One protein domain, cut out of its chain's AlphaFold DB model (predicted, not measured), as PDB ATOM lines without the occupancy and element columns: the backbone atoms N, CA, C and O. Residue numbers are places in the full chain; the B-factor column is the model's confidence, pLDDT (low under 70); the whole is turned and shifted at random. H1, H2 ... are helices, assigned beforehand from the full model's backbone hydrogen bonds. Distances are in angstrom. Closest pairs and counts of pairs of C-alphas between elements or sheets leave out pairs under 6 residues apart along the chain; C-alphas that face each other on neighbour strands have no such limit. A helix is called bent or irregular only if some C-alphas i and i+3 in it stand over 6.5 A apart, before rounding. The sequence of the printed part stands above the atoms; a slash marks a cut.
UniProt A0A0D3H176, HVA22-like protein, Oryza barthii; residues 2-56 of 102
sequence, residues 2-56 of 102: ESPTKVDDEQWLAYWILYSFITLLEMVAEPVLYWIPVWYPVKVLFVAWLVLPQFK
ATOM      1  N   GLU A   2     225.051 226.123 171.735       41.44
ATOM      2  CA  GLU A   2     224.510 224.765 171.503       41.44
ATOM      3  C   GLU A   2     223.546 224.319 172.611       41.44
ATOM      4  O   GLU A   2     223.850 224.404 173.794       41.44
ATOM      5  N   SER A   3     222.317 224.028 172.187       48.91
ATOM      6  CA  SER A   3     221.107 223.937 173.003       48.91
ATOM      7  C   SER A   3     221.224 222.932 174.157       48.91
ATOM      8  O   SER A   3     221.953 221.961 174.014       48.91
ATOM      9  N   PRO A   4     220.469 223.108 175.261       57.50
ATOM     10  CA  PRO A   4     220.404 222.150 176.364       57.50
ATOM     11  C   PRO A   4     219.700 220.878 175.874       57.50
ATOM     12  O   PRO A   4     218.477 220.729 175.946       57.50
ATOM     13  N   THR A   5     220.462 220.000 175.240       58.84
ATOM     14  CA  THR A   5     219.981 218.750 174.685       58.84
ATOM     15  C   THR A   5     219.803 217.774 175.833       58.84
ATOM     16  O   THR A   5     220.764 217.385 176.475       58.84
ATOM     17  N   LYS A   6     218.567 217.319 176.068       63.19
ATOM     18  CA  LYS A   6     218.222 216.243 177.028       63.19
ATOM     19  C   LYS A   6     219.149 215.016 176.954       63.19
ATOM     20  O   LYS A   6     219.256 214.260 177.909       63.19
ATOM     21  N   VAL A   7     219.792 214.826 175.803       63.44
ATOM     22  CA  VAL A   7     220.801 213.800 175.530       63.44
ATOM     23  C   VAL A   7     222.032 213.941 176.432       63.44
ATOM     24  O   VAL A   7     222.564 212.923 176.857       63.44
ATOM     25  N   ASP A   8     222.456 215.161 176.763       74.06
ATOM     26  CA  ASP A   8     223.592 215.402 177.655       74.06
ATOM     27  C   ASP A   8     223.253 214.978 179.087       74.06
ATOM     28  O   ASP A   8     223.997 214.211 179.693       74.06
ATOM     29  N   ASP A   9     222.091 215.384 179.609       76.88
ATOM     30  CA  ASP A   9     221.624 214.972 180.942       76.88
ATOM     31  C   ASP A   9     221.494 213.446 181.046       76.88
ATOM     32  O   ASP A   9     221.883 212.835 182.046       76.88
ATOM     33  N   GLU A  10     220.984 212.813 179.986       75.44
ATOM     34  CA  GLU A  10     220.831 211.363 179.907       75.44
ATOM     35  C   GLU A  10     222.189 210.650 179.823       75.44
ATOM     36  O   GLU A  10     222.379 209.625 180.477       75.44
ATOM     37  N   GLN A  11     223.164 211.215 179.103       77.56
ATOM     38  CA  GLN A  11     224.537 210.708 179.057       77.56
ATOM     39  C   GLN A  11     225.246 210.824 180.403       77.56
ATOM     40  O   GLN A  11     225.895 209.868 180.828       77.56
ATOM     41  N   TRP A  12     225.108 211.954 181.096       83.44
ATOM     42  CA  TRP A  12     225.695 212.137 182.422       83.44
ATOM     43  C   TRP A  12     225.074 211.179 183.436       83.44
ATOM     44  O   TRP A  12     225.793 210.510 184.177       83.44
ATOM     45  N   LEU A  13     223.748 211.045 183.442       81.25
ATOM     46  CA  LEU A  13     223.056 210.108 184.323       81.25
ATOM     47  C   LEU A  13     223.438 208.653 184.013       81.25
ATOM     48  O   LEU A  13     223.731 207.883 184.928       81.25
ATOM     49  N   ALA A  14     223.497 208.282 182.732       81.19
ATOM     50  CA  ALA A  14     223.937 206.960 182.302       81.19
ATOM     51  C   ALA A  14     225.397 206.691 182.686       81.19
ATOM     52  O   ALA A  14     225.704 205.584 183.125       81.19
ATOM     53  N   TYR A  15     226.277 207.692 182.587       81.69
ATOM     54  CA  TYR A  15     227.666 207.597 183.035       81.69
ATOM     55  C   TYR A  15     227.743 207.277 184.530       81.69
ATOM     56  O   TYR A  15     228.407 206.315 184.909       81.69
ATOM     57  N   TRP A  16     227.014 208.009 185.377       86.31
ATOM     58  CA  TRP A  16     227.005 207.769 186.825       86.31
ATOM     59  C   TRP A  16     226.440 206.397 187.202       86.31
ATOM     60  O   TRP A  16     226.969 205.725 188.093       86.31
ATOM     61  N   ILE A  17     225.386 205.963 186.507       82.56
ATOM     62  CA  ILE A  17     224.790 204.639 186.686       82.56
ATOM     63  C   ILE A  17     225.800 203.558 186.283       82.56
ATOM     64  O   ILE A  17     226.085 202.660 187.075       82.56
ATOM     65  N   LEU A  18     226.393 203.663 185.092       82.06
ATOM     66  CA  LEU A  18     227.362 202.698 184.577       82.06
ATOM     67  C   LEU A  18     228.615 202.627 185.453       82.06
ATOM     68  O   LEU A  18     229.068 201.534 185.778       82.06
ATOM     69  N   TYR A  19     229.133 203.776 185.885       82.69
ATOM     70  CA  TYR A  19     230.285 203.867 186.778       82.69
ATOM     71  C   TYR A  19     230.021 203.161 188.114       82.69
ATOM     72  O   TYR A  19     230.838 202.359 188.574       82.69
ATOM     73  N   SER A  20     228.844 203.392 188.704       86.88
ATOM     74  CA  SER A  20     228.436 202.728 189.946       86.88
ATOM     75  C   SER A  20     228.312 201.214 189.757       86.88
ATOM     76  O   SER A  20     228.788 200.447 190.593       86.88
ATOM     77  N   PHE A  21     227.734 200.766 188.637       81.44
ATOM     78  CA  PHE A  21     227.615 199.343 188.312       81.44
ATOM     79  C   PHE A  21     228.965 198.664 188.079       81.44
ATOM     80  O   PHE A  21     229.157 197.560 188.577       81.44
ATOM     81  N   ILE A  22     229.894 199.299 187.360       81.19
ATOM     82  CA  ILE A  22     231.250 198.770 187.149       81.19
ATOM     83  C   ILE A  22     231.963 198.612 188.493       81.19
ATOM     84  O   ILE A  22     232.478 197.538 188.782       81.19
ATOM     85  N   THR A  23     231.893 199.630 189.352       84.06
ATOM     86  CA  THR A  23     232.508 199.599 190.689       84.06
ATOM     87  C   THR A  23     231.910 198.489 191.566       84.06
ATOM     88  O   THR A  23     232.632 197.752 192.235       84.06
ATOM     89  N   LEU A  24     230.583 198.322 191.538       81.38
ATOM     90  CA  LEU A  24     229.883 197.233 192.228       81.38
ATOM     91  C   LEU A  24     230.268 195.855 191.674       81.38
ATOM     92  O   LEU A  24     230.462 194.924 192.449       81.38
ATOM     93  N   LEU A  25     230.378 195.711 190.351       75.44
ATOM     94  CA  LEU A  25     230.811 194.471 189.705       75.44
ATOM     95  C   LEU A  25     232.236 194.106 190.103       75.44
ATOM     96  O   LEU A  25     232.480 192.945 190.397       75.44
ATOM     97  N   GLU A  26     233.143 195.076 190.138       76.56
ATOM     98  CA  GLU A  26     234.542 194.878 190.513       76.56
ATOM     99  C   GLU A  26     234.661 194.433 191.980       76.56
ATOM    100  O   GLU A  26     235.266 193.401 192.263       76.56
ATOM    101  N   MET A  27     233.949 195.104 192.894       80.06
ATOM    102  CA  MET A  27     233.891 194.711 194.310       80.06
ATOM    103  C   MET A  27     233.238 193.347 194.547       80.06
ATOM    104  O   MET A  27     233.613 192.630 195.473       80.06
ATOM    105  N   VAL A  28     232.230 192.983 193.752       72.19
ATOM    106  CA  VAL A  28     231.540 191.694 193.884       72.19
ATOM    107  C   VAL A  28     232.337 190.579 193.204       72.19
ATOM    108  O   VAL A  28     232.317 189.455 193.694       72.19
ATOM    109  N   ALA A  29     233.073 190.862 192.126       71.50
ATOM    110  CA  ALA A  29     233.849 189.876 191.378       71.50
ATOM    111  C   ALA A  29     234.957 189.228 192.224       71.50
ATOM    112  O   ALA A  29     235.125 188.010 192.150       71.50
ATOM    113  N   GLU A  30     235.653 189.998 193.064       69.50
ATOM    114  CA  GLU A  30     236.757 189.502 193.902       69.50
ATOM    115  C   GLU A  30     236.352 188.361 194.867       69.50
ATOM    116  O   GLU A  30     236.927 187.273 194.779       69.50
ATOM    117  N   PRO A  31     235.352 188.520 195.758       68.62
ATOM    118  CA  PRO A  31     234.919 187.450 196.657       68.62
ATOM    119  C   PRO A  31     234.068 186.375 195.957       68.62
ATOM    120  O   PRO A  31     234.013 185.234 196.420       68.62
ATOM    121  N   VAL A  32     233.399 186.701 194.842       61.12
ATOM    122  CA  VAL A  32     232.480 185.777 194.150       61.12
ATOM    123  C   VAL A  32     233.204 184.749 193.287       61.12
ATOM    124  O   VAL A  32     232.733 183.609 193.217       61.12
ATOM    125  N   LEU A  33     234.356 185.085 192.686       63.41
ATOM    126  CA  LEU A  33     235.175 184.106 191.953       63.41
ATOM    127  C   LEU A  33     235.637 182.940 192.843       63.41
ATOM    128  O   LEU A  33     235.884 181.847 192.339       63.41
ATOM    129  N   TYR A  34     235.731 183.164 194.155       61.12
ATOM    130  CA  TYR A  34     236.301 182.205 195.095       61.12
ATOM    131  C   TYR A  34     235.286 181.211 195.681       61.12
ATOM    132  O   TYR A  34     235.689 180.174 196.203       61.12
ATOM    133  N   TRP A  35     233.979 181.506 195.623       62.06
ATOM    134  CA  TRP A  35     232.980 180.784 196.424       62.06
ATOM    135  C   TRP A  35     232.198 179.713 195.643       62.06
ATOM    136  O   TRP A  35     232.194 178.563 196.066       62.06
ATOM    137  N   ILE A  36     231.555 180.034 194.503       59.72
ATOM    138  CA  ILE A  36     230.880 179.054 193.611       59.72
ATOM    139  C   ILE A  36     230.866 179.592 192.155       59.72
ATOM    140  O   ILE A  36     230.105 180.517 191.862       59.72
ATOM    141  N   PRO A  37     231.623 179.000 191.207       62.94
ATOM    142  CA  PRO A  37     231.983 179.634 189.927       62.94
ATOM    143  C   PRO A  37     230.862 179.846 188.882       62.94
ATOM    144  O   PRO A  37     231.092 180.546 187.904       62.94
ATOM    145  N   VAL A  38     229.653 179.280 189.030       62.56
ATOM    146  CA  VAL A  38     228.648 179.263 187.929       62.56
ATOM    147  C   VAL A  38     227.328 179.967 188.253       62.56
ATOM    148  O   VAL A  38     226.654 180.466 187.353       62.56
ATOM    149  N   TRP A  39     226.930 180.055 189.523       64.94
ATOM    150  CA  TRP A  39     225.558 180.472 189.854       64.94
ATOM    151  C   TRP A  39     225.360 181.996 189.856       64.94
ATOM    152  O   TRP A  39     224.291 182.509 189.522       64.94
ATOM    153  N   TYR A  40     226.416 182.732 190.186       63.59
ATOM    154  CA  TYR A  40     226.403 184.187 190.273       63.59
ATOM    155  C   TYR A  40     226.462 184.940 188.937       63.59
ATOM    156  O   TYR A  40     225.676 185.880 188.809       63.59
ATOM    157  N   PRO A  41     227.270 184.568 187.917       69.12
ATOM    158  CA  PRO A  41     227.255 185.288 186.641       69.12
ATOM    159  C   PRO A  41     225.878 185.240 185.979       69.12
ATOM    160  O   PRO A  41     225.462 186.224 185.385       69.12
ATOM    161  N   VAL A  42     225.119 184.154 186.161       69.81
ATOM    162  CA  VAL A  42     223.731 184.046 185.683       69.81
ATOM    163  C   VAL A  42     222.820 185.054 186.387       69.81
ATOM    164  O   VAL A  42     222.018 185.717 185.734       69.81
ATOM    165  N   LYS A  43     222.951 185.205 187.710       71.00
ATOM    166  CA  LYS A  43     222.141 186.144 188.498       71.00
ATOM    167  C   LYS A  43     222.510 187.601 188.202       71.00
ATOM    168  O   LYS A  43     221.621 188.438 188.094       71.00
ATOM    169  N   VAL A  44     223.798 187.885 188.009       73.44
ATOM    170  CA  VAL A  44     224.309 189.205 187.614       73.44
ATOM    171  C   VAL A  44     223.907 189.544 186.180       73.44
ATOM    172  O   VAL A  44     223.398 190.633 185.964       73.44
ATOM    173  N   LEU A  45     224.030 188.619 185.221       75.81
ATOM    174  CA  LEU A  45     223.528 188.796 183.851       75.81
ATOM    175  C   LEU A  45     222.024 189.041 183.837       75.81
ATOM    176  O   LEU A  45     221.560 189.897 183.098       75.81
ATOM    177  N   PHE A  46     221.268 188.327 184.670       72.12
ATOM    178  CA  PHE A  46     219.834 188.539 184.803       72.12
ATOM    179  C   PHE A  46     219.535 189.949 185.324       72.12
ATOM    180  O   PHE A  46     218.772 190.677 184.702       72.12
ATOM    181  N   VAL A  47     220.179 190.379 186.411       70.94
ATOM    182  CA  VAL A  47     219.965 191.719 186.978       70.94
ATOM    183  C   VAL A  47     220.458 192.818 186.038       70.94
ATOM    184  O   VAL A  47     219.728 193.778 185.832       70.94
ATOM    185  N   ALA A  48     221.625 192.670 185.411       74.50
ATOM    186  CA  ALA A  48     222.151 193.598 184.408       74.50
ATOM    187  C   ALA A  48     221.219 193.698 183.191       74.50
ATOM    188  O   ALA A  48     220.943 194.792 182.704       74.50
ATOM    189  N   TRP A  49     220.663 192.570 182.745       69.88
ATOM    190  CA  TRP A  49     219.666 192.534 181.678       69.88
ATOM    191  C   TRP A  49     218.354 193.232 182.061       69.88
ATOM    192  O   TRP A  49     217.705 193.810 181.192       69.88
ATOM    193  N   LEU A  50     217.975 193.227 183.344       64.56
ATOM    194  CA  LEU A  50     216.853 194.027 183.854       64.56
ATOM    195  C   LEU A  50     217.208 195.510 184.031       64.56
ATOM    196  O   LEU A  50     216.338 196.364 183.884       64.56
ATOM    197  N   VAL A  51     218.457 195.805 184.385       64.69
ATOM    198  CA  VAL A  51     218.952 197.151 184.695       64.69
ATOM    199  C   VAL A  51     219.172 197.990 183.453       64.69
ATOM    200  O   VAL A  51     219.113 199.206 183.564       64.69
ATOM    201  N   LEU A  52     219.403 197.383 182.285       70.31
ATOM    202  CA  LEU A  52     219.426 198.124 181.028       70.31
ATOM    203  C   LEU A  52     217.982 198.509 180.651       70.31
ATOM    204  O   LEU A  52     217.276 197.665 180.095       70.31
ATOM    205  N   PRO A  53     217.537 199.772 180.845       54.91
ATOM    206  CA  PRO A  53     216.192 200.210 180.445       54.91
ATOM    207  C   PRO A  53     215.971 200.098 178.927       54.91
ATOM    208  O   PRO A  53     214.839 200.065 178.449       54.91
ATOM    209  N   GLN A  54     217.063 200.011 178.160       54.69
ATOM    210  CA  GLN A  54     217.069 199.817 176.712       54.69
ATOM    211  C   GLN A  54     216.795 198.362 176.297       54.69
ATOM    212  O   GLN A  54     216.223 198.124 175.231       54.69
ATOM    213  N   PHE A  55     217.150 197.376 177.129       57.81
ATOM    214  CA  PHE A  55     216.806 195.988 176.858       57.81
ATOM    215  C   PHE A  55     215.412 195.724 177.411       57.81
ATOM    216  O   PHE A  55     215.160 195.819 178.605       57.81
ATOM    217  N   LYS A  56     214.491 195.333 176.532       60.84
ATOM    218  CA  LYS A  56     213.124 194.886 176.841       60.84
ATOM    219  C   LYS A  56     213.078 193.601 177.705       60.84
ATOM    220  O   LYS A  56     212.206 192.760 177.506       60.84
TER     221      LYS A  56
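Overview. This is residues 2 to 56 of the 102 residues of the protein "HVA22-like protein" of Oryza barthii (UniProt A0A0D3H176). One long helix, H1, makes the length of this model, and a shorter helix, H2, folds back alongside its later part, as the long and short arms of an open U whose arms come close only near the turn, at Val 32 and Tyr 40. Residues 2 to 16, of which 6 to 16 belong to H1, stick out beyond the two-helix part, and residues 34 to 39 make the free turn at the other end. The printed part has 55 residues with two named helices, H1 then H2, and no named strand; its class is all helix. It is only just loose, close to extended, with a radius of gyration of the C-alphas of 15.0 A, and its outline is a rod spanning 51 by 24 by 8 A.

Arrangement. Look first at H1, residues 6 to 32, and then at H2, residues 39 to 51, which runs the opposite way at a shallow tilt of 10 degrees. The two are close but not clearly touching, with 1 pair of C-alphas within 8 A: those of Val 32 and Tyr 40, 7.4 A apart. Their centres are 14.7 A apart. Along the backbones, 21 of 23 O i to N i+4 pairs in H1 and 8 of 9 in H2 are within hydrogen-bond range.

Along the chain. Find C-alpha 6 at (218.222, 216.243, 177.028); from there H1 runs 37.7 A to C-alpha 32 at (232.480, 185.777, 194.150). H1 is neither bent nor irregular, but only just: C-alphas 28 and 31 are 6.1 A apart. H2 covers 18.7 A and ends at C-alpha 51, at (218.952, 197.151, 184.695).

Size, cuts and confidence. The two C-alphas farthest apart are those of Glu 2 and Trp 35, at 51.3 A. The printed part has no cut, and the link from H1 to H2, 6 residues, is short. In the B-factor column the mean pLDDT of the printed part is 70.2, and you will find 26 residues under 70: residues 2 to 7, 30 to 42, 49 to 51 and 53 to 56.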